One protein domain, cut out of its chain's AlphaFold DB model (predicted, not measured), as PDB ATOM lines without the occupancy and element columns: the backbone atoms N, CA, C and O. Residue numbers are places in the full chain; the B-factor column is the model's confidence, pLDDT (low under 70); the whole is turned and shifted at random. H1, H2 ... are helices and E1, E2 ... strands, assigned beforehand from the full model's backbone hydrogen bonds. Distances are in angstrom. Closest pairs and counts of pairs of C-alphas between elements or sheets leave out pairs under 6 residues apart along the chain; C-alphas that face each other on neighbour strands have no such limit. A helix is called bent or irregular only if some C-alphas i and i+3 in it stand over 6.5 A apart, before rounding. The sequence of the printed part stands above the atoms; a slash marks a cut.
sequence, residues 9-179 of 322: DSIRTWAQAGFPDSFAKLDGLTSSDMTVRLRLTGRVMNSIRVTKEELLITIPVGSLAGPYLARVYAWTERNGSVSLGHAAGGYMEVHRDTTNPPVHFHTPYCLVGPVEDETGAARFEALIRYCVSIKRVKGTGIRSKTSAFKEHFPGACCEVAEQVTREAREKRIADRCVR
ATOM      1  N   ASP A   9     125.588 173.993 142.094       82.44
ATOM      2  CA  ASP A   9     125.867 175.248 142.790       82.44
ATOM      3  C   ASP A   9     127.328 175.664 142.625       82.44
ATOM      4  O   ASP A   9     127.592 176.808 142.279       82.44
ATOM      5  N   SER A  10     128.280 174.729 142.744       85.31
ATOM      6  CA  SER A  10     129.696 175.012 142.486       85.31
ATOM      7  C   SER A  10     129.937 175.510 141.059       85.31
ATOM      8  O   SER A  10     130.761 176.400 140.856       85.31
ATOM      9  N   ILE A  11     129.228 174.954 140.075       86.00
ATOM     10  CA  ILE A  11     129.342 175.360 138.668       86.00
ATOM     11  C   ILE A  11     128.717 176.735 138.449       86.00
ATOM     12  O   ILE A  11     129.306 177.561 137.757       86.00
ATOM     13  N   ARG A  12     127.565 177.006 139.070       88.38
ATOM     14  CA  ARG A  12     126.921 178.324 139.044       88.38
ATOM     15  C   ARG A  12     127.808 179.388 139.671       88.38
ATOM     16  O   ARG A  12     128.024 180.416 139.044       88.38
ATOM     17  N   THR A  13     128.371 179.132 140.851       89.19
ATOM     18  CA  THR A  13     129.292 180.060 141.521       89.19
ATOM     19  C   THR A  13     130.537 180.313 140.675       89.19
ATOM     20  O   THR A  13     130.942 181.461 140.513       89.19
ATOM     21  N   TRP A  14     131.120 179.266 140.087       91.62
ATOM     22  CA  TRP A  14     132.259 179.408 139.178       91.62
ATOM     23  C   TRP A  14     131.915 180.248 137.939       91.62
ATOM     24  O   TRP A  14     132.653 181.175 137.610       91.62
ATOM     25  N   ALA A  15     130.784 179.977 137.283       91.50
ATOM     26  CA  ALA A  15     130.348 180.713 136.099       91.50
ATOM     27  C   ALA A  15     130.023 182.185 136.410       91.50
ATOM     28  O   ALA A  15     130.431 183.080 135.675       91.50
ATOM     29  N   GLN A  16     129.358 182.443 137.541       92.75
ATOM     30  CA  GLN A  16     129.070 183.793 138.031       92.75
ATOM     31  C   GLN A  16     130.343 184.585 138.350       92.75
ATOM     32  O   GLN A  16     130.373 185.789 138.126       92.75
ATOM     33  N   ALA A  17     131.393 183.929 138.850       92.38
ATOM     34  CA  ALA A  17     132.671 184.584 139.117       92.38
ATOM     35  C   ALA A  17     133.499 184.817 137.839       92.38
ATOM     36  O   ALA A  17     134.191 185.827 137.738       92.38
ATOM     37  N   GLY A  18     133.453 183.888 136.879       91.00
ATOM     38  CA  GLY A  18     134.301 183.925 135.685       91.00
ATOM     39  C   GLY A  18     133.748 184.751 134.521       91.00
ATOM     40  O   GLY A  18     134.513 185.418 133.834       91.00
ATOM     41  N   PHE A  19     132.439 184.689 134.267       93.31
ATOM     42  CA  PHE A  19     131.797 185.308 133.097       93.31
ATOM     43  C   PHE A  19     130.338 185.715 133.400       93.31
ATOM     44  O   PHE A  19     129.402 185.226 132.756       93.31
ATOM     45  N   PRO A  20     130.119 186.621 134.376       91.50
ATOM     46  CA  PRO A  20     128.797 186.922 134.933       91.50
ATOM     47  C   PRO A  20     127.766 187.361 133.889       91.50
ATOM     48  O   PRO A  20     126.651 186.842 133.883       91.50
ATOM     49  N   ASP A  21     128.130 188.268 132.979       91.00
ATOM     50  CA  ASP A  21     127.190 188.839 132.004       91.00
ATOM     51  C   ASP A  21     126.721 187.807 130.974       91.00
ATOM     52  O   ASP A  21     125.528 187.708 130.667       91.00
ATOM     53  N   SER A  22     127.661 187.019 130.444       92.12
ATOM     54  CA  SER A  22     127.358 185.971 129.470       92.12
ATOM     55  C   SER A  22     126.522 184.863 130.102       92.12
ATOM     56  O   SER A  22     125.538 184.400 129.523       92.12
ATOM     57  N   PHE A  23     126.874 184.481 131.331       93.25
ATOM     58  CA  PHE A  23     126.151 183.467 132.079       93.25
ATOM     59  C   PHE A  23     124.729 183.906 132.445       93.25
ATOM     60  O   PHE A  23     123.794 183.128 132.271       93.25
ATOM     61  N   ALA A  24     124.535 185.153 132.884       89.38
ATOM     62  CA  ALA A  24     123.219 185.677 133.249       89.38
ATOM     63  C   ALA A  24     122.223 185.637 132.077       89.38
ATOM     64  O   ALA A  24     121.052 185.302 132.267       89.38
ATOM     65  N   LYS A  25     122.684 185.922 130.850       87.88
ATOM     66  CA  LYS A  25     121.846 185.823 129.642       87.88
ATOM     67  C   LYS A  25     121.433 184.382 129.353       87.88
ATOM     68  O   LYS A  25     120.265 184.135 129.053       87.88
ATOM     69  N   LEU A  26     122.360 183.432 129.482       88.38
ATOM     70  CA  LEU A  26     122.050 182.015 129.309       88.38
ATOM     71  C   LEU A  26     121.088 181.497 130.392       88.38
ATOM     72  O   LEU A  26     120.132 180.781 130.083       88.38
ATOM     73  N   ASP A  27     121.318 181.844 131.659       85.69
ATOM     74  CA  ASP A  27     120.488 181.383 132.779       85.69
ATOM     75  C   ASP A  27     119.049 181.915 132.652       85.69
ATOM     76  O   ASP A  27     118.088 181.176 132.875       85.69
ATOM     77  N   GLY A  28     118.878 183.149 132.161       82.31
ATOM     78  CA  GLY A  28     117.566 183.712 131.829       82.31
ATOM     79  C   GLY A  28     116.804 182.921 130.757       82.31
ATOM     80  O   GLY A  28     115.602 182.705 130.902       82.31
ATOM     81  N   LEU A  29     117.492 182.435 129.715       80.31
ATOM     82  CA  LEU A  29     116.882 181.645 128.633       80.31
ATOM     83  C   LEU A  29     116.548 180.208 129.052       80.31
ATOM     84  O   LEU A  29     115.512 179.661 128.685       80.31
ATOM     85  N   THR A  30     117.423 179.588 129.839       78.56
ATOM     86  CA  THR A  30     117.298 178.174 130.243       78.56
ATOM     87  C   THR A  30     116.392 177.975 131.464       78.56
ATOM     88  O   THR A  30     115.935 176.860 131.754       78.56
ATOM     89  N   SER A  31     116.054 179.061 132.165       66.44
ATOM     90  CA  SER A  31     115.104 179.051 133.281       66.44
ATOM     91  C   SER A  31     113.725 178.527 132.864       66.44
ATOM     92  O   SER A  31     113.128 177.745 133.609       66.44
ATOM     93  N   SER A  32     113.262 178.847 131.650       62.06
ATOM     94  CA  SER A  32     111.959 178.419 131.117       62.06
ATOM     95  C   SER A  32     111.933 177.026 130.481       62.06
ATOM     96  O   SER A  32     110.846 176.499 130.243       62.06
ATOM     97  N   ASP A  33     113.087 176.401 130.227       64.25
ATOM     98  CA  ASP A  33     113.119 175.107 129.540       64.25
ATOM     99  C   ASP A  33     112.441 174.008 130.368       64.25
ATOM    100  O   ASP A  33     112.769 173.771 131.539       64.25
ATOM    101  N   MET A  34     111.494 173.312 129.736       59.31
ATOM    102  CA  MET A  34     110.805 172.170 130.323       59.31
ATOM    103  C   MET A  34     111.585 170.885 130.056       59.31
ATOM    104  O   MET A  34     111.794 170.499 128.907       59.31
ATOM    105  N   THR A  35     111.956 170.163 131.116       64.62
ATOM    106  CA  THR A  35     112.382 168.768 130.963       64.62
ATOM    107  C   THR A  35     111.193 167.881 130.684       64.62
ATOM    108  O   THR A  35     110.216 167.889 131.437       64.62
ATOM    109  N   VAL A  36     111.325 167.041 129.667       66.00
ATOM    110  CA  VAL A  36     110.349 166.000 129.379       66.00
ATOM    111  C   VAL A  36     110.867 164.693 129.960       66.00
ATOM    112  O   VAL A  36     112.023 164.309 129.788       66.00
ATOM    113  N   ARG A  37     109.996 164.017 130.705       66.31
ATOM    114  CA  ARG A  37     110.224 162.652 131.162       66.31
ATOM    115  C   ARG A  37     109.614 161.718 130.136       66.31
ATOM    116  O   ARG A  37     108.399 161.540 130.118       66.31
ATOM    117  N   LEU A  38     110.452 161.147 129.283       64.75
ATOM    118  CA  LEU A  38     109.993 160.176 128.300       64.75
ATOM    119  C   LEU A  38     109.997 158.788 128.942       64.75
ATOM    120  O   LEU A  38     111.020 158.333 129.456       64.75
ATOM    121  N   ARG A  39     108.830 158.136 128.941       61.56
ATOM    122  CA  ARG A  39     108.714 156.699 129.197       61.56
ATOM    123  C   ARG A  39     108.837 155.997 127.858       61.56
ATOM    124  O   ARG A  39     108.000 156.203 126.984       61.56
ATOM    125  N   LEU A  40     109.896 155.217 127.702       59.72
ATOM    126  CA  LEU A  40     110.167 154.486 126.472       59.72
ATOM    127  C   LEU A  40     109.949 152.998 126.725       59.72
ATOM    128  O   LEU A  40     110.531 152.421 127.642       59.72
ATOM    129  N   THR A  41     109.113 152.391 125.891       49.56
ATOM    130  CA  THR A  41     108.875 150.948 125.843       49.56
ATOM    131  C   THR A  41     109.386 150.448 124.499       49.56
ATOM    132  O   THR A  41     108.621 150.320 123.548       49.56
ATOM    133  N   GLY A  42     110.695 150.218 124.374       48.72
ATOM    134  CA  GLY A  42     111.256 149.758 123.104       48.72
ATOM    135  C   GLY A  42     112.766 149.915 122.974       48.72
ATOM    136  O   GLY A  42     113.422 150.584 123.769       48.72
ATOM    137  N   ARG A  43     113.328 149.272 121.942       45.56
ATOM    138  CA  ARG A  43     114.747 149.396 121.578       45.56
ATOM    139  C   ARG A  43     114.999 150.761 120.937       45.56
ATOM    140  O   ARG A  43     114.324 151.106 119.978       45.56
ATOM    141  N   VAL A  44     116.032 151.469 121.384       51.59
ATOM    142  CA  VAL A  44     116.654 152.537 120.589       51.59
ATOM    143  C   VAL A  44     117.414 151.844 119.456       51.59
ATOM    144  O   VAL A  44     118.307 151.030 119.718       51.59
ATOM    145  N   MET A  45     117.035 152.087 118.200       46.19
ATOM    146  CA  MET A  45     117.814 151.567 117.077       46.19
ATOM    147  C   MET A  45     119.172 152.281 117.026       46.19
ATOM    148  O   MET A  45     119.262 153.475 117.291       46.19
ATOM    149  N   ASN A  46     120.226 151.527 116.701       49.06
ATOM    150  CA  ASN A  46     121.599 151.994 116.466       49.06
ATOM    151  C   ASN A  46     122.557 152.260 117.642       49.06
ATOM    152  O   ASN A  46     123.578 152.860 117.362       49.06
ATOM    153  N   SER A  47     122.360 151.751 118.872       45.22
ATOM    154  CA  SER A  47     123.463 151.269 119.773       45.22
ATOM    155  C   SER A  47     123.112 151.172 121.261       45.22
ATOM    156  O   SER A  47     123.918 150.653 122.029       45.22
ATOM    157  N   ILE A  48     121.933 151.616 121.706       46.47
ATOM    158  CA  ILE A  48     121.601 151.633 123.140       46.47
ATOM    159  C   ILE A  48     120.362 150.773 123.394       46.47
ATOM    160  O   ILE A  48     119.225 151.183 123.193       46.47
ATOM    161  N   ARG A  49     120.552 149.534 123.852       42.72
ATOM    162  CA  ARG A  49     119.424 148.705 124.302       42.72
ATOM    163  C   ARG A  49     118.858 149.274 125.606       42.72
ATOM    164  O   ARG A  49     119.340 148.944 126.683       42.72
ATOM    165  N   VAL A  50     117.806 150.082 125.512       44.72
ATOM    166  CA  VAL A  50     116.967 150.442 126.663       44.72
ATOM    167  C   VAL A  50     115.953 149.310 126.859       44.72
ATOM    168  O   VAL A  50     114.856 149.317 126.318       44.72
ATOM    169  N   THR A  51     116.363 148.241 127.545       39.75
ATOM    170  CA  THR A  51     115.544 147.024 127.758       39.75
ATOM    171  C   THR A  51     114.595 147.115 128.955       39.75
ATOM    172  O   THR A  51     113.976 146.123 129.325       39.75
ATOM    173  N   LYS A  52     114.482 148.281 129.589       44.25
ATOM    174  CA  LYS A  52     113.646 148.525 130.767       44.25
ATOM    175  C   LYS A  52     112.998 149.894 130.600       44.25
ATOM    176  O   LYS A  52     113.615 150.737 129.961       44.25
ATOM    177  N   GLU A  53     111.809 150.123 131.157       50.53
ATOM    178  CA  GLU A  53     111.243 151.474 131.276       50.53
ATOM    179  C   GLU A  53     112.253 152.375 132.007       50.53
ATOM    180  O   GLU A  53     112.297 152.430 133.237       50.53
ATOM    181  N   GLU A  54     113.131 153.038 131.261       57.41
ATOM    182  CA  GLU A  54     114.054 154.019 131.800       57.41
ATOM    183  C   GLU A  54     113.432 155.391 131.608       57.41
ATOM    184  O   GLU A  54     113.078 155.802 130.503       57.41
ATOM    185  N   LEU A  55     113.279 156.096 132.725       63.53
ATOM    186  CA  LEU A  55     112.850 157.479 132.733       63.53
ATOM    187  C   LEU A  55     113.989 158.336 132.172       63.53
ATOM    188  O   LEU A  55     114.910 158.715 132.901       63.53
ATOM    189  N   LEU A  56     113.933 158.631 130.876       70.25
ATOM    190  CA  LEU A  56     114.908 159.504 130.243       70.25
ATOM    191  C   LEU A  56     114.530 160.955 130.561       70.25
ATOM    192  O   LEU A  56     113.432 161.410 130.236       70.25
ATOM    193  N   ILE A  57     115.430 161.671 131.236       74.56
ATOM    194  CA  ILE A  57     115.309 163.121 131.421       74.56
ATOM    195  C   ILE A  57     115.905 163.759 130.178       74.56
ATOM    196  O   ILE A  57     117.126 163.718 130.002       74.56
ATOM    197  N   THR A  58     115.040 164.312 129.338       83.19
ATOM    198  CA  THR A  58     115.429 164.961 128.092       83.19
ATOM    199  C   THR A  58     115.064 166.435 128.102       83.19
ATOM    200  O   THR A  58     114.160 166.872 128.824       83.19
ATOM    201  N   ILE A  59     115.771 167.199 127.279       87.44
ATOM    202  CA  ILE A  59     115.431 168.582 126.958       87.44
ATOM    203  C   ILE A  59     115.080 168.676 125.472       87.44
ATOM    204  O   ILE A  59     115.749 168.043 124.654       87.44
ATOM    205  N   PRO A  60     114.010 169.393 125.101       88.44
ATOM    206  CA  PRO A  60     113.712 169.655 123.702       88.44
ATOM    207  C   PRO A  60     114.722 170.670 123.163       88.44
ATOM    208  O   PRO A  60     114.863 171.750 123.726       88.44
ATOM    209  N   VAL A  61     115.414 170.326 122.081       89.50
ATOM    210  CA  VAL A  61     116.487 171.170 121.525       89.50
ATOM    211  C   VAL A  61     116.214 171.659 120.116       89.50
ATOM    212  O   VAL A  61     116.878 172.580 119.660       89.50
ATOM    213  N   GLY A  62     115.245 171.067 119.420       90.19
ATOM    214  CA  GLY A  62     114.965 171.426 118.038       90.19
ATOM    215  C   GLY A  62     113.846 170.616 117.406       90.19
ATOM    216  O   GLY A  62     113.050 169.962 118.091       90.19
ATOM    217  N   SER A  63     113.809 170.647 116.083       90.75
ATOM    218  CA  SER A  63     112.905 169.870 115.242       90.75
ATOM    219  C   SER A  63     113.625 169.356 113.995       90.75
ATOM    220  O   SER A  63     114.624 169.933 113.572       90.75
ATOM    221  N   LEU A  64     113.160 168.243 113.431       87.94
ATOM    222  CA  LEU A  64     113.665 167.754 112.147       87.94
ATOM    223  C   LEU A  64     113.147 168.621 110.998       87.94
ATOM    224  O   LEU A  64     111.970 168.990 110.986       87.94
ATOM    225  N   ALA A  65     114.008 168.905 110.018       77.75
ATOM    226  CA  ALA A  65     113.562 169.476 108.755       77.75
ATOM    227  C   ALA A  65     112.840 168.409 107.917       77.75
ATOM    228  O   ALA A  65     113.287 167.263 107.830       77.75
ATOM    229  N   GLY A  66     111.742 168.789 107.263       69.50
ATOM    230  CA  GLY A  66     111.012 167.925 106.334       69.50
ATOM    231  C   GLY A  66     109.554 167.660 106.734       69.50
ATOM    232  O   GLY A  66     108.993 168.376 107.562       69.50
ATOM    233  N   PRO A  67     108.901 166.649 106.126       58.81
ATOM    234  CA  PRO A  67     107.461 166.411 106.286       58.81
ATOM    235  C   PRO A  67     107.078 165.912 107.686       58.81
ATOM    236  O   PRO A  67     105.923 166.023 108.093       58.81
ATOM    237  N   TYR A  68     108.045 165.384 108.434       64.12
ATOM    238  CA  TYR A  68     107.865 164.928 109.802       64.12
ATOM    239  C   TYR A  68     108.503 165.964 110.729       64.12
ATOM    240  O   TYR A  68     109.689 165.877 111.031       64.12
ATOM    241  N   LEU A  69     107.718 166.954 111.175       76.88
ATOM    242  CA  LEU A  69     108.110 167.970 112.168       76.88
ATOM    243  C   LEU A  69     108.287 167.345 113.567       76.88
ATOM    244  O   LEU A  69     107.647 167.734 114.548       76.88
ATOM    245  N   ALA A  70     109.115 166.307 113.662       86.44
ATOM    246  CA  ALA A  70     109.373 165.597 114.896       86.44
ATOM    247  C   ALA A  70     110.268 166.449 115.794       86.44
ATOM    248  O   ALA A  70     111.286 166.995 115.362       86.44
ATOM    249  N   ARG A  71     109.891 166.552 117.069       89.25
ATOM    250  CA  ARG A  71     110.686 167.259 118.071       89.25
ATOM    251  C   ARG A  71     111.949 166.460 118.380       89.25
ATOM    252  O   ARG A  71     111.875 165.271 118.688       89.25
ATOM    253  N   VAL A  72     113.087 167.140 118.329       90.06
ATOM    254  CA  VAL A  72     114.393 166.586 118.677       90.06
ATOM    255  C   VAL A  72     114.686 166.893 120.138       90.06
ATOM    256  O   VAL A  72     114.477 168.005 120.631       90.06
ATOM    257  N   TYR A  73     115.170 165.874 120.829       90.00
ATOM    258  CA  TYR A  73     115.504 165.877 122.235       90.00
ATOM    259  C   TYR A  73     116.988 165.581 122.418       90.00
ATOM    260  O   TYR A  73     117.552 164.765 121.690       90.00
ATOM    261  N   ALA A  74     117.587 166.191 123.437       88.88
ATOM    262  CA  ALA A  74     118.930 165.870 123.893       88.88
ATOM    263  C   ALA A  74     118.907 165.255 125.292       88.88
ATOM    264  O   ALA A  74     118.067 165.602 126.132       88.88
ATOM    265  N   TRP A  75     119.846 164.350 125.557       86.88
ATOM    266  CA  TRP A  75     120.059 163.769 126.880       86.88
ATOM    267  C   TRP A  75     121.520 163.386 127.095       86.88
ATOM    268  O   TRP A  75     122.286 163.214 126.155       86.88
ATOM    269  N   THR A  76     121.897 163.218 128.362       83.06
ATOM    270  CA  THR A  76     123.210 162.686 128.747       83.06
ATOM    271  C   THR A  76     123.111 161.181 128.999       83.06
ATOM    272  O   THR A  76     122.343 160.753 129.875       83.06
ATOM    273  N   GLU A  77     123.903 160.398 128.280       78.69
ATOM    274  CA  GLU A  77     124.094 158.961 128.472       78.69
ATOM    275  C   GLU A  77     124.815 158.633 129.790       78.69
ATOM    276  O   GLU A  77     125.361 159.499 130.476       78.69
ATOM    277  N   ARG A  78     124.856 157.342 130.148       74.88
ATOM    278  CA  ARG A  78     125.564 156.860 131.349       74.88
ATOM    279  C   ARG A  78     127.078 157.084 131.286       74.88
ATOM    280  O   ARG A  78     127.687 157.322 132.322       74.88
ATOM    281  N   ASN A  79     127.667 157.026 130.091       75.12
ATOM    282  CA  ASN A  79     129.083 157.342 129.851       75.12
ATOM    283  C   ASN A  79     129.367 158.859 129.929       75.12
ATOM    284  O   ASN A  79     130.513 159.281 129.814       75.12
ATOM    285  N   GLY A  80     128.331 159.682 130.122       75.00
ATOM    286  CA  GLY A  80     128.426 161.129 130.142       75.00
ATOM    287  C   GLY A  80     128.218 161.804 128.801       75.00
ATOM    288  O   GLY A  80     127.956 162.997 128.818       75.00
ATOM    289  N   SER A  81     128.353 161.116 127.673       81.38
ATOM    290  CA  SER A  81     128.192 161.708 126.344       81.38
ATOM    291  C   SER A  81     126.774 162.229 126.134       81.38
ATOM    292  O   SER A  81     125.818 161.731 126.733       81.38
ATOM    293  N   VAL A  82     126.643 163.259 125.306       85.12
ATOM    294  CA  VAL A  82     125.342 163.783 124.895       85.12
ATOM    295  C   VAL A  82     124.899 163.057 123.634       85.12
ATOM    296  O   VAL A  82     125.674 162.950 122.689       85.12
ATOM    297  N   SER A  83     123.656 162.584 123.614       86.56
ATOM    298  CA  SER A  83     123.011 162.114 122.388       86.56
ATOM    299  C   SER A  83     121.788 162.952 122.054       86.56
ATOM    300  O   SER A  83     121.140 163.546 122.924       86.56
ATOM    301  N   LEU A  84     121.503 162.982 120.756       88.31
ATOM    302  CA  LEU A  84     120.367 163.646 120.147       88.31
ATOM    303  C   LEU A  84     119.458 162.603 119.520       88.31
ATOM    304  O   LEU A  84     119.917 161.568 119.045       88.31
ATOM    305  N   GLY A  85     118.159 162.864 119.506       87.94
ATOM    306  CA  GLY A  85     117.213 161.928 118.924       87.94
ATOM    307  C   GLY A  85     115.787 162.428 118.939       87.94
ATOM    308  O   GLY A  85     115.477 163.444 119.553       87.94
ATOM    309  N   HIS A  86     114.899 161.695 118.288       86.56
ATOM    310  CA  HIS A  86     113.473 162.001 118.280       86.56
ATOM    311  C   HIS A  86     112.650 160.760 118.616       86.56
ATOM    312  O   HIS A  86     113.115 159.632 118.456       86.56
ATOM    313  N   ALA A  87     111.435 160.973 119.118       81.00
ATOM    314  CA  ALA A  87     110.519 159.882 119.415       81.00
ATOM    315  C   ALA A  87     109.792 159.447 118.134       81.00
ATOM    316  O   ALA A  87     109.128 160.265 117.497       81.00
ATOM    317  N   ALA A  88     109.880 158.164 117.794       77.50
ATOM    318  CA  ALA A  88     109.202 157.552 116.657       77.50
ATOM    319  C   ALA A  88     108.629 156.200 117.097       77.50
ATOM    320  O   ALA A  88     109.339 155.397 117.685       77.50
ATOM    321  N   GLY A  89     107.333 155.953 116.886       67.81
ATOM    322  CA  GLY A  89     106.736 154.624 117.100       67.81
ATOM    323  C   GLY A  89     106.947 153.988 118.488       67.81
ATOM    324  O   GLY A  89     107.027 152.768 118.586       67.81
ATOM    325  N   GLY A  90     107.069 154.784 119.560       68.50
ATOM    326  CA  GLY A  90     107.306 154.287 120.928       68.50
ATOM    327  C   GLY A  90     108.777 154.026 121.289       68.50
ATOM    328  O   GLY A  90     109.069 153.615 122.414       68.50
ATOM    329  N   TYR A  91     109.707 154.303 120.374       71.94
ATOM    330  CA  TYR A  91     111.152 154.276 120.596       71.94
ATOM    331  C   TYR A  91     111.780 155.660 120.365       71.94
ATOM    332  O   TYR A  91     111.130 156.588 119.883       71.94
ATOM    333  N   MET A  92     113.053 155.804 120.744       77.50
ATOM    334  CA  MET A  92     113.879 156.949 120.351       77.50
ATOM    335  C   MET A  92     114.777 156.537 119.192       77.50
ATOM    336  O   MET A  92     115.436 155.499 119.259       77.50
ATOM    337  N   GLU A  93     114.825 157.356 118.157       81.00
ATOM    338  CA  GLU A  93     115.805 157.247 117.086       81.00
ATOM    339  C   GLU A  93     116.933 158.243 117.346       81.00
ATOM    340  O   GLU A  93     116.675 159.435 117.526       81.00
ATOM    341  N   VAL A  94     118.167 157.738 117.437       83.69
ATOM    342  CA  VAL A  94     119.356 158.532 117.773       83.69
ATOM    343  C   VAL A  94     119.993 159.084 116.508       83.69
ATOM    344  O   VAL A  94     120.363 158.327 115.612       83.69
ATOM    345  N   HIS A  95     120.203 160.395 116.502       82.12
ATOM    346  CA  HIS A  95     120.927 161.116 115.466       82.12
ATOM    347  C   HIS A  95     122.410 161.138 115.822       82.12
ATOM    348  O   HIS A  95     122.817 161.794 116.781       82.12
ATOM    349  N   ARG A  96     123.212 160.369 115.077       76.31
ATOM    350  CA  ARG A  96     124.684 160.392 115.181       76.31
ATOM    351  C   ARG A  96     125.305 161.507 114.350       76.31
ATOM    352  O   ARG A  96     126.385 161.975 114.681       76.31
ATOM    353  N   ASP A  97     124.612 161.888 113.290       74.00
ATOM    354  CA  ASP A  97     124.957 162.985 112.409       74.00
ATOM    355  C   ASP A  97     123.789 163.974 112.438       74.00
ATOM    356  O   ASP A  97     122.663 163.628 112.084       74.00
ATOM    357  N   THR A  98     124.035 165.188 112.925       69.31
ATOM    358  CA  THR A  98     123.009 166.239 113.018       69.31
ATOM    359  C   THR A  98     122.712 166.902 111.677       69.31
ATOM    360  O   THR A  98     121.754 167.669 111.580       69.31
ATOM    361  N   THR A  99     123.525 166.620 110.655       71.56
ATOM    362  CA  THR A  99     123.306 167.081 109.280       71.56
ATOM    363  C   THR A  99     122.383 166.139 108.507       71.56
ATOM    364  O   THR A  99     121.758 166.560 107.532       71.56
ATOM    365  N   ASN A 100     122.223 164.888 108.964       70.25
ATOM    366  CA  ASN A 100     121.411 163.885 108.288       70.25
ATOM    367  C   ASN A 100     120.677 162.934 109.264       70.25
ATOM    368  O   ASN A 100     121.276 161.968 109.749       70.25
ATOM    369  N   PRO A 101     119.366 163.134 109.502       66.31
ATOM    370  CA  PRO A 101     118.523 164.203 108.965       66.31
ATOM    371  C   PRO A 101     118.868 165.581 109.563       66.31
ATOM    372  O   PRO A 101     119.254 165.661 110.730       66.31
ATOM    373  N   PRO A 102     118.687 166.672 108.797       81.81
ATOM    374  CA  PRO A 102     118.994 168.020 109.261       81.81
ATOM    375  C   PRO A 102     118.125 168.405 110.463       81.81
ATOM    376  O   PRO A 102     116.889 168.381 110.410       81.81
ATOM    377  N   VAL A 103     118.789 168.781 111.556       85.81
ATOM    378  CA  VAL A 103     118.148 169.253 112.787       85.81
ATOM    379  C   VAL A 103     118.120 170.781 112.813       85.81
ATOM    380  O   VAL A 103     119.158 171.438 112.815       85.81
ATOM    381  N   HIS A 104     116.927 171.362 112.918       88.75
ATOM    382  CA  HIS A 104     116.740 172.776 113.226       88.75
ATOM    383  C   HIS A 104     116.708 172.976 114.737       88.75
ATOM    384  O   HIS A 104     115.693 172.729 115.397       88.75
ATOM    385  N   PHE A 105     117.831 173.413 115.300       89.56
ATOM    386  CA  PHE A 105     117.913 173.739 116.717       89.56
ATOM    387  C   PHE A 105     117.072 174.978 117.056       89.56
ATOM    388  O   PHE A 105     116.930 175.900 116.255       89.56
ATOM    389  N   HIS A 106     116.503 174.997 118.257       89.50
ATOM    390  CA  HIS A 106     115.788 176.142 118.815       89.50
ATOM    391  C   HIS A 106     116.677 176.881 119.818       89.50
ATOM    392  O   HIS A 106     117.656 176.328 120.316       89.50
ATOM    393  N   THR A 107     116.326 178.120 120.154       86.44
ATOM    394  CA  THR A 107     116.999 178.902 121.200       86.44
ATOM    395  C   THR A 107     116.964 178.160 122.549       86.44
ATOM    396  O   THR A 107     115.908 177.630 122.896       86.44
ATOM    397  N   PRO A 108     118.069 178.129 123.325       87.81
ATOM    398  CA  PRO A 108     119.374 178.763 123.069       87.81
ATOM    399  C   PRO A 108     120.340 177.939 122.200       87.81
ATOM    400  O   PRO A 108     121.419 178.415 121.865       87.81
ATOM    401  N   TYR A 109     119.983 176.711 121.837       88.00
ATOM    402  CA  TYR A 109     120.875 175.733 121.211       88.00
ATOM    403  C   TYR A 109     121.313 176.106 119.790       88.00
ATOM    404  O   TYR A 109     122.419 175.762 119.393       88.00
ATOM    405  N   CYS A 110     120.483 176.838 119.042       85.94
ATOM    406  CA  CYS A 110     120.851 177.367 117.723       85.94
ATOM    407  C   CYS A 110     121.813 178.560 117.757       85.94
ATOM    408  O   CYS A 110     122.255 179.000 116.700       85.94
ATOM    409  N   LEU A 111     122.094 179.115 118.942       86.69
ATOM    410  CA  LEU A 111     122.946 180.297 119.094       86.69
ATOM    411  C   LEU A 111     124.418 179.939 119.334       86.69
ATOM    412  O   LEU A 111     125.269 180.821 119.302       86.69
ATOM    413  N   VAL A 112     124.704 178.664 119.599       82.31
ATOM    414  CA  VAL A 112     126.067 178.132 119.680       82.31
ATOM    415  C   VAL A 112     126.549 177.861 118.254       82.31
ATOM    416  O   VAL A 112     125.742 177.463 117.413       82.31
ATOM    417  N   GLY A 113     127.832 178.117 117.980       71.00
ATOM    418  CA  GLY A 113     128.448 178.002 116.654       71.00
ATOM    419  C   GLY A 113     128.152 176.675 115.934       71.00
ATOM    420  O   GLY A 113     127.702 175.713 116.564       71.00
ATOM    421  N   PRO A 114     128.388 176.601 114.609       69.81
ATOM    422  CA  PRO A 114     127.997 175.447 113.804       69.81
ATOM    423  C   PRO A 114     128.526 174.147 114.420       69.81
ATOM    424  O   PRO A 114     129.716 174.008 114.698       69.81
ATOM    425  N   VAL A 115     127.625 173.181 114.627       65.19
ATOM    426  CA  VAL A 115     127.933 171.862 115.221       65.19
ATOM    427  C   VAL A 115     128.854 171.026 114.309       65.19
ATOM    428  O   VAL A 115     129.327 169.967 114.702       65.19
ATOM    429  N   GLU A 116     129.125 171.517 113.100       69.31
ATOM    430  CA  GLU A 116     130.020 170.919 112.108       69.31
ATOM    431  C   GLU A 116     131.500 170.984 112.531       69.31
ATOM    432  O   GLU A 116     132.271 170.093 112.176       69.31
ATOM    433  N   ASP A 117     131.885 171.974 113.348       80.19
ATOM    434  CA  ASP A 117     133.246 172.109 113.873       80.19
ATOM    435  C   ASP A 117     133.399 171.388 115.221       80.19
ATOM    436  O   ASP A 117     132.541 171.510 116.098       80.19
ATOM    437  N   GLU A 118     134.540 170.727 115.467       84.94
ATOM    438  CA  GLU A 118     134.806 170.022 116.739       84.94
ATOM    439  C   GLU A 118     134.621 170.929 117.967       84.94
ATOM    440  O   GLU A 118     134.058 170.526 118.987       84.94
ATOM    441  N   THR A 119     135.053 172.189 117.858       87.62
ATOM    442  CA  THR A 119     134.900 173.177 118.933       87.62
ATOM    443  C   THR A 119     133.437 173.592 119.119       87.62
ATOM    444  O   THR A 119     132.992 173.750 120.257       87.62
ATOM    445  N   GLY A 120     132.676 173.738 118.029       86.00
ATOM    446  CA  GLY A 120     131.242 174.040 118.067       86.00
ATOM    447  C   GLY A 120     130.446 172.893 118.690       86.00
ATOM    448  O   GLY A 120     129.668 173.110 119.620       86.00
ATOM    449  N   ALA A 121     130.733 171.655 118.285       86.19
ATOM    450  CA  ALA A 121     130.164 170.449 118.879       86.19
ATOM    451  C   ALA A 121     130.467 170.342 120.384       86.19
ATOM    452  O   ALA A 121     129.571 170.040 121.175       86.19
ATOM    453  N   ALA A 122     131.696 170.650 120.809       89.19
ATOM    454  CA  ALA A 122     132.075 170.616 122.220       89.19
ATOM    455  C   ALA A 122     131.387 171.719 123.051       89.19
ATOM    456  O   ALA A 122     130.945 171.467 124.178       89.19
ATOM    457  N   ARG A 123     131.227 172.928 122.491       92.06
ATOM    458  CA  ARG A 123     130.444 174.024 123.095       92.06
ATOM    459  C   ARG A 123     128.968 173.651 123.222       92.06
ATOM    460  O   ARG A 123     128.377 173.840 124.287       92.06
ATOM    461  N   PHE A 124     128.394 173.057 122.178       90.12
ATOM    462  CA  PHE A 124     127.022 172.561 122.181       90.12
ATOM    463  C   PHE A 124     126.836 171.469 123.241       90.12
ATOM    464  O   PHE A 124     125.925 171.544 124.068       90.12
ATOM    465  N   GLU A 125     127.740 170.489 123.296       89.44
ATOM    466  CA  GLU A 125     127.730 169.428 124.303       89.44
ATOM    467  C   GLU A 125     127.803 170.004 125.728       89.44
ATOM    468  O   GLU A 125     127.049 169.580 126.611       89.44
ATOM    469  N   ALA A 126     128.668 170.998 125.963       90.75
ATOM    470  CA  ALA A 126     128.776 171.678 127.249       90.75
ATOM    471  C   ALA A 126     127.469 172.390 127.639       90.75
ATOM    472  O   ALA A 126     127.008 172.249 128.776       90.75
ATOM    473  N   LEU A 127     126.824 173.081 126.697       90.75
ATOM    474  CA  LEU A 127     125.534 173.732 126.919       90.75
ATOM    475  C   LEU A 127     124.441 172.720 127.299       90.75
ATOM    476  O   LEU A 127     123.762 172.893 128.315       90.75
ATOM    477  N   ILE A 128     124.312 171.621 126.551       89.06
ATOM    478  CA  ILE A 128     123.343 170.556 126.853       89.06
ATOM    479  C   ILE A 128     123.572 169.980 128.252       89.06
ATOM    480  O   ILE A 128     122.620 169.797 129.016       89.06
ATOM    481  N   ARG A 129     124.831 169.716 128.624       87.44
ATOM    482  CA  ARG A 129     125.177 169.213 129.962       87.44
ATOM    483  C   ARG A 129     124.732 170.166 131.060       87.44
ATOM    484  O   ARG A 129     124.201 169.689 132.068       87.44
ATOM    485  N   TYR A 130     124.933 171.470 130.881       87.69
ATOM    486  CA  TYR A 130     124.472 172.477 131.832       87.69
ATOM    487  C   TYR A 130     122.944 172.444 131.958       87.69
ATOM    488  O   TYR A 130     122.435 172.210 133.056       87.69
ATOM    489  N   CYS A 131     122.214 172.541 130.842       85.88
ATOM    490  CA  CYS A 131     120.747 172.534 130.827       85.88
ATOM    491  C   CYS A 131     120.152 171.268 131.464       85.88
ATOM    492  O   CYS A 131     119.259 171.343 132.310       85.88
ATOM    493  N   VAL A 132     120.682 170.088 131.125       80.88
ATOM    494  CA  VAL A 132     120.252 168.814 131.723       80.88
ATOM    495  C   VAL A 132     120.577 168.770 133.220       80.88
ATOM    496  O   VAL A 132     119.795 168.228 134.005       80.88
ATOM    497  N   SER A 133     121.706 169.342 133.646       80.19
ATOM    498  CA  SER A 133     122.143 169.312 135.048       80.19
ATOM    499  C   SER A 133     121.377 170.273 135.943       80.19
ATOM    500  O   SER A 133     121.091 169.891 137.075       80.19
ATOM    501  N   ILE A 134     120.964 171.446 135.444       77.50
ATOM    502  CA  ILE A 134     120.056 172.351 136.174       77.50
ATOM    503  C   ILE A 134     118.775 171.616 136.572       77.50
ATOM    504  O   ILE A 134     118.232 171.807 137.657       77.50
ATOM    505  N   LYS A 135     118.280 170.762 135.675       73.06
ATOM    506  CA  LYS A 135     116.962 170.141 135.803       73.06
ATOM    507  C   LYS A 135     117.022 168.738 136.430       73.06
ATOM    508  O   LYS A 135     115.989 168.167 136.785       73.06
ATOM    509  N   ARG A 136     118.219 168.166 136.617       68.81
ATOM    510  CA  ARG A 136     118.430 166.913 137.358       68.81
ATOM    511  C   ARG A 136     118.631 167.200 138.844       68.81
ATOM    512  O   ARG A 136     119.692 167.641 139.260       68.81
ATOM    513  N   VAL A 137     117.677 166.750 139.662       54.75
ATOM    514  CA  VAL A 137     117.704 166.812 141.143       54.75
ATOM    515  C   VAL A 137     118.976 166.198 141.773       54.75
ATOM    516  O   VAL A 137     119.271 166.459 142.933       54.75
ATOM    517  N   LYS A 138     119.753 165.380 141.041       58.72
ATOM    518  CA  LYS A 138     120.936 164.672 141.574       58.72
ATOM    519  C   LYS A 138     122.301 165.091 141.000       58.72
ATOM    520  O   LYS A 138     123.287 164.446 141.338       58.72
ATOM    521  N   GLY A 139     122.407 166.133 140.165       54.31
ATOM    522  CA  GLY A 139     123.711 166.722 139.785       54.31
ATOM    523  C   GLY A 139     124.749 165.764 139.159       54.31
ATOM    524  O   GLY A 139     125.950 165.998 139.260       54.31
ATOM    525  N   THR A 140     124.324 164.650 138.552       56.28
ATOM    526  CA  THR A 140     125.233 163.595 138.060       56.28
ATOM    527  C   THR A 140     125.748 163.809 136.633       56.28
ATOM    528  O   THR A 140     126.648 163.088 136.215       56.28
ATOM    529  N   GLY A 141     125.202 164.767 135.873       56.66
ATOM    530  CA  GLY A 141     125.466 164.910 134.432       56.66
ATOM    531  C   GLY A 141     126.844 165.474 134.061       56.66
ATOM    532  O   GLY A 141     127.391 165.106 133.026       56.66
ATOM    533  N   ILE A 142     127.429 166.335 134.900       58.66
ATOM    534  CA  ILE A 142     128.682 167.045 134.564       58.66
ATOM    535  C   ILE A 142     129.937 166.265 134.996       58.66
ATOM    536  O   ILE A 142     130.994 166.402 134.387       58.66
ATOM    537  N   ARG A 143     129.798 165.349 135.962       65.38
ATOM    538  CA  ARG A 143     130.915 164.681 136.658       65.38
ATOM    539  C   ARG A 143     131.860 163.871 135.770       65.38
ATOM    540  O   ARG A 143     133.020 163.704 136.119       65.38
ATOM    541  N   SER A 144     131.378 163.313 134.666       62.38
ATOM    542  CA  SER A 144     132.172 162.401 133.832       62.38
ATOM    543  C   SER A 144     133.136 163.110 132.878       62.38
ATOM    544  O   SER A 144     134.054 162.463 132.386       62.38
ATOM    545  N   LYS A 145     132.954 164.414 132.620       73.94
ATOM    546  CA  LYS A 145     133.761 165.204 131.667       73.94
ATOM    547  C   LYS A 145     133.896 166.666 132.122       73.94
ATOM    548  O   LYS A 145     133.708 167.598 131.345       73.94
ATOM    549  N   THR A 146     134.202 166.868 133.401       79.75
ATOM    550  CA  THR A 146     134.332 168.198 134.012       79.75
ATOM    551  C   THR A 146     135.369 169.093 133.322       79.75
ATOM    552  O   THR A 146     135.106 170.277 133.135       79.75
ATOM    553  N   SER A 147     136.526 168.554 132.920       84.75
ATOM    554  CA  SER A 147     137.584 169.335 132.256       84.75
ATOM    555  C   SER A 147     137.110 169.908 130.920       84.75
ATOM    556  O   SER A 147     137.102 171.123 130.754       84.75
ATOM    557  N   ALA A 148     136.613 169.048 130.027       86.06
ATOM    558  CA  ALA A 148     136.060 169.456 128.734       86.06
ATOM    559  C   ALA A 148     134.860 170.404 128.899       86.06
ATOM    560  O   ALA A 148     134.713 171.377 128.167       86.06
ATOM    561  N   PHE A 149     134.009 170.168 129.905       89.81
ATOM    562  CA  PHE A 149     132.922 171.090 130.224       89.81
ATOM    563  C   PHE A 149     133.453 172.486 130.580       89.81
ATOM    564  O   PHE A 149     133.020 173.466 129.983       89.81
ATOM    565  N   LYS A 150     134.404 172.594 131.517       90.81
ATOM    566  CA  LYS A 150     134.964 173.886 131.948       90.81
ATOM    567  C   LYS A 150     135.727 174.614 130.845       90.81
ATOM    568  O   LYS A 150     135.751 175.840 130.850       90.81
ATOM    569  N   GLU A 151     136.317 173.872 129.917       93.81
ATOM    570  CA  GLU A 151     137.020 174.417 128.758       93.81
ATOM    571  C   GLU A 151     136.061 175.080 127.756       93.81
ATOM    572  O   GLU A 151     136.301 176.203 127.315       93.81
ATOM    573  N   HIS A 152     134.940 174.429 127.428       93.94
ATOM    574  CA  HIS A 152     134.062 174.885 126.344       93.94
ATOM    575  C   HIS A 152     132.825 175.664 126.808       93.94
ATOM    576  O   HIS A 152     132.291 176.477 126.050       93.94
ATOM    577  N   PHE A 153     132.366 175.463 128.046       93.94
ATOM    578  CA  PHE A 153     131.162 176.114 128.567       93.94
ATOM    579  C   PHE A 153     131.224 177.654 128.584       93.94
ATOM    580  O   PHE A 153     130.226 178.270 128.202       93.94
ATOM    581  N   PRO A 154     132.351 178.308 128.943       95.00
ATOM    582  CA  PRO A 154     132.448 179.767 128.870       95.00
ATOM    583  C   PRO A 154     132.241 180.280 127.440       95.00
ATOM    584  O   PRO A 154     131.492 181.231 127.230       95.00
ATOM    585  N   GLY A 155     132.833 179.599 126.451       93.25
ATOM    586  CA  GLY A 155     132.667 179.929 125.033       93.25
ATOM    587  C   GLY A 155     131.215 179.808 124.572       93.25
ATOM    588  O   GLY A 155     130.698 180.732 123.953       93.25
ATOM    589  N   ALA A 156     130.529 178.726 124.954       92.69
ATOM    590  CA  ALA A 156     129.107 178.550 124.658       92.69
ATOM    591  C   ALA A 156     128.239 179.667 125.271       92.69
ATOM    592  O   ALA A 156     127.321 180.172 124.629       92.69
ATOM    593  N   CYS A 157     128.541 180.087 126.506       92.94
ATOM    594  CA  CYS A 157     127.832 181.193 127.154       92.94
ATOM    595  C   CYS A 157     128.056 182.519 126.421       92.94
ATOM    596  O   CYS A 157     127.108 183.283 126.253       92.94
ATOM    597  N   CYS A 158     129.291 182.798 125.996       92.31
ATOM    598  CA  CYS A 158     129.619 184.011 125.249       92.31
ATOM    599  C   CYS A 158     128.891 184.068 123.902       92.31
ATOM    600  O   CYS A 158     128.283 185.090 123.610       92.31
ATOM    601  N   GLU A 159     128.860 182.977 123.135       91.12
ATOM    602  CA  GLU A 159     128.148 182.936 121.848       91.12
ATOM    603  C   GLU A 159     126.647 183.198 122.013       91.12
ATOM    604  O   GLU A 159     126.084 184.074 121.354       91.12
ATOM    605  N   VAL A 160     126.007 182.513 122.968       89.25
ATOM    606  CA  VAL A 160     124.595 182.748 123.307       89.25
ATOM    607  C   VAL A 160     124.377 184.214 123.693       89.25
ATOM    608  O   VAL A 160     123.439 184.858 123.226       89.25
ATOM    609  N   ALA A 161     125.251 184.769 124.530       89.69
ATOM    610  CA  ALA A 161     125.155 186.141 125.005       89.69
ATOM    611  C   ALA A 161     125.321 187.184 123.892       89.69
ATOM    612  O   ALA A 161     124.569 188.165 123.853       89.69
ATOM    613  N   GLU A 162     126.295 186.997 123.007       89.69
ATOM    614  CA  GLU A 162     126.533 187.842 121.838       89.69
ATOM    615  C   GLU A 162     125.328 187.809 120.906       89.69
ATOM    616  O   GLU A 162     124.809 188.863 120.529       89.69
ATOM    617  N   GLN A 163     124.812 186.612 120.631       87.25
ATOM    618  CA  GLN A 163     123.688 186.424 119.732       87.25
ATOM    619  C   GLN A 163     122.399 187.057 120.259       87.25
ATOM    620  O   GLN A 163     121.740 187.803 119.538       87.25
ATOM    621  N   VAL A 164     122.088 186.863 121.542       88.00
ATOM    622  CA  VAL A 164     120.948 187.520 122.203       88.00
ATOM    623  C   VAL A 164     121.076 189.042 122.149       88.00
ATOM    624  O   VAL A 164     120.093 189.755 121.948       88.00
ATOM    625  N   THR A 165     122.290 189.566 122.324       88.62
ATOM    626  CA  THR A 165     122.535 191.017 122.272       88.62
ATOM    627  C   THR A 165     122.349 191.558 120.863       88.62
ATOM    628  O   THR A 165     121.768 192.631 120.689       88.62
ATOM    629  N   ARG A 166     122.817 190.807 119.861       87.12
ATOM    630  CA  ARG A 166     122.645 191.117 118.444       87.12
ATOM    631  C   ARG A 166     121.166 191.152 118.067       87.12
ATOM    632  O   ARG A 166     120.703 192.186 117.597       87.12
ATOM    633  N   GLU A 167     120.413 190.106 118.390       86.81
ATOM    634  CA  GLU A 167     118.970 190.031 118.117       86.81
ATOM    635  C   GLU A 167     118.188 191.143 118.828       86.81
ATOM    636  O   GLU A 167     117.315 191.779 118.239       86.81
ATOM    637  N   ALA A 168     118.525 191.453 120.085       86.31
ATOM    638  CA  ALA A 168     117.897 192.556 120.808       86.31
ATOM    639  C   ALA A 168     118.199 193.923 120.169       86.31
ATOM    640  O   ALA A 168     117.335 194.804 120.156       86.31
ATOM    641  N   ARG A 169     119.414 194.120 119.641       86.75
ATOM    642  CA  ARG A 169     119.794 195.338 118.914       86.75
ATOM    643  C   ARG A 169     119.034 195.446 117.595       86.75
ATOM    644  O   ARG A 169     118.463 196.499 117.330       86.75
ATOM    645  N   GLU A 170     118.991 194.374 116.814       84.56
ATOM    646  CA  GLU A 170     118.265 194.311 115.540       84.56
ATOM    647  C   GLU A 170     116.772 194.575 115.740       84.56
ATOM    648  O   GLU A 170     116.194 195.414 115.054       84.56
ATOM    649  N   LYS A 171     116.166 193.967 116.766       85.31
ATOM    650  CA  LYS A 171     114.769 194.221 117.126       85.31
ATOM    651  C   LYS A 171     114.515 195.684 117.496       85.31
ATOM    652  O   LYS A 171     113.533 196.259 117.045       85.31
ATOM    653  N   ARG A 172     115.402 196.317 118.277       81.94
ATOM    654  CA  ARG A 172     115.275 197.751 118.614       81.94
ATOM    655  C   ARG A 172     115.354 198.648 117.383       81.94
ATOM    656  O   ARG A 172     114.662 199.661 117.339       81.94
ATOM    657  N   ILE A 173     116.204 198.300 116.417       76.94
ATOM    658  CA  ILE A 173     116.304 199.024 115.147       76.94
ATOM    659  C   ILE A 173     114.998 198.851 114.364       76.94
ATOM    660  O   ILE A 173     114.383 199.851 114.004       76.94
ATOM    661  N   ALA A 174     114.515 197.614 114.205       76.31
ATOM    662  CA  ALA A 174     113.260 197.320 113.516       76.31
ATOM    663  C   ALA A 174     112.054 198.045 114.149       76.31
ATOM    664  O   ALA A 174     111.305 198.723 113.448       76.31
ATOM    665  N   ASP A 175     111.909 197.991 115.476       74.38
ATOM    666  CA  ASP A 175     110.830 198.671 116.207       74.38
ATOM    667  C   ASP A 175     110.894 200.202 116.032       74.38
ATOM    668  O   ASP A 175     109.863 200.880 115.964       74.38
ATOM    669  N   ARG A 176     112.104 200.769 115.936       71.06
ATOM    670  CA  ARG A 176     112.305 202.204 115.692       71.06
ATOM    671  C   ARG A 176     111.951 202.595 114.256       71.06
ATOM    672  O   ARG A 176     111.355 203.655 114.074       71.06
ATOM    673  N   CYS A 177     112.258 201.750 113.273       65.19
ATOM    674  CA  CYS A 177     111.870 201.945 111.873       65.19
ATOM    675  C   CYS A 177     110.344 201.899 111.702       65.19
ATOM    676  O   CYS A 177     109.769 202.833 111.150       65.19
ATOM    677  N   VAL A 178     109.665 200.901 112.280       62.16
ATOM    678  CA  VAL A 178     108.193 200.777 112.215       62.16
ATOM    679  C   VAL A 178     107.489 201.983 112.846       62.16
ATOM    680  O   VAL A 178     106.448 202.433 112.368       62.16
ATOM    681  N   ARG A 179     108.061 202.567 113.907       54.06
ATOM    682  CA  ARG A 179     107.483 203.745 114.571       54.06
ATOM    683  C   ARG A 179     107.596 205.034 113.746       54.06
ATOM    684  O   ARG A 179     106.832 205.963 113.999       54.06
TER     685      ARG A 179
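Overview. This is residues 9 to 179 of the 322 residues of an uncharacterized protein of Didymella rabiei (UniProt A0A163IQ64). A strongly twisted sheet of six strands makes one side of the body and helices make the other, with H3 in the middle, packed slantwise on E2 and E3. H4 packs across H3, H2 packs across H4 with H1 at its corner, and residues 166 to 179 of H4 stick out as a free arm. The printed part has 171 residues, with named elements in the order H1 H2 E1 E2 E3 E4 E5 E6 H3 H4; the class is mixed, helices and strands. The sheet is branched at E2, with antiparallel neighbours. The whole is compact, with a radius of gyration of the C-alphas of 16.9 A and spans of 55 by 41 by 28 A.

Arrangement. Start with H1, residues 9 to 18, and H2, residues 20 to 30: they only just touch, with 3 pairs of C-alphas within 8 A, and only at the corner, closest at Ala 15 and Phe 23, 6.4 A. Next comes a meander, each strand the antiparallel neighbour of the one before: E1, residues 36 to 39, E2, 55 to 64, E3, 71 to 76, E4, 82 to 88, and E5, 91 to 95. Look for N 36 and O 58 at 3.0 A, N 72 and O 62 at 2.8 A, N 73 and O 85 at 2.8 A, and N 95 and O 84 at 2.8 A, within hydrogen-bond range. E2 bends by 76 degrees at residue 61; E1 and E6, residues 103 to 105, lie on one side of it and E3 on the other side, with N 104 and O 63 at 2.8 A. H3, residues 118 to 135, is on the sheet at a height of 8.1 A, over E2 and E3, and its C-alpha 132 is 6.8 A from that of Ile 59. H4, residues 146 to 179, touches H3 with residues 148 to 157 alone, about perpendicular at 89 degrees, closest at the C-alphas of Arg 123 and His 152, 4.9 A. H4 touches H2 with residues 154 to 164 alone, about perpendicular at 79 degrees, closest at the C-alphas of Ser 22 and Ala 161, 5.0 A. Every O i to N i+4 pair is within hydrogen-bond range in H1 and H2, 13 of 14 in H3 and 28 of 30 in H4.

Along the chain. Find C-alpha 9 at (125.867, 175.248, 142.790), where H1 begins; H1 is 14.0 A long and H2 15.2 A. E2, the longest strand, covers 23.0 A, and H3 26.1 A. From C-alpha 146 at (134.332, 168.198, 134.012), H4 runs 48.6 A to C-alpha 179 at (107.483, 203.745, 114.571), with a kink of 31 degrees near residue 153; it is irregular, C-alphas 151 and 154 being 7.0 A apart.

Size, cuts and confidence. The two C-alphas farthest apart, of Thr 51 and Arg 179, are 58.8 A apart. The printed part has no cut; the links E1 to E2 and E6 to H3 are long. Mean pLDDT of the printed part is 77.9, and 47 residues are under 70, among them 31 to 55 and 136 to 144.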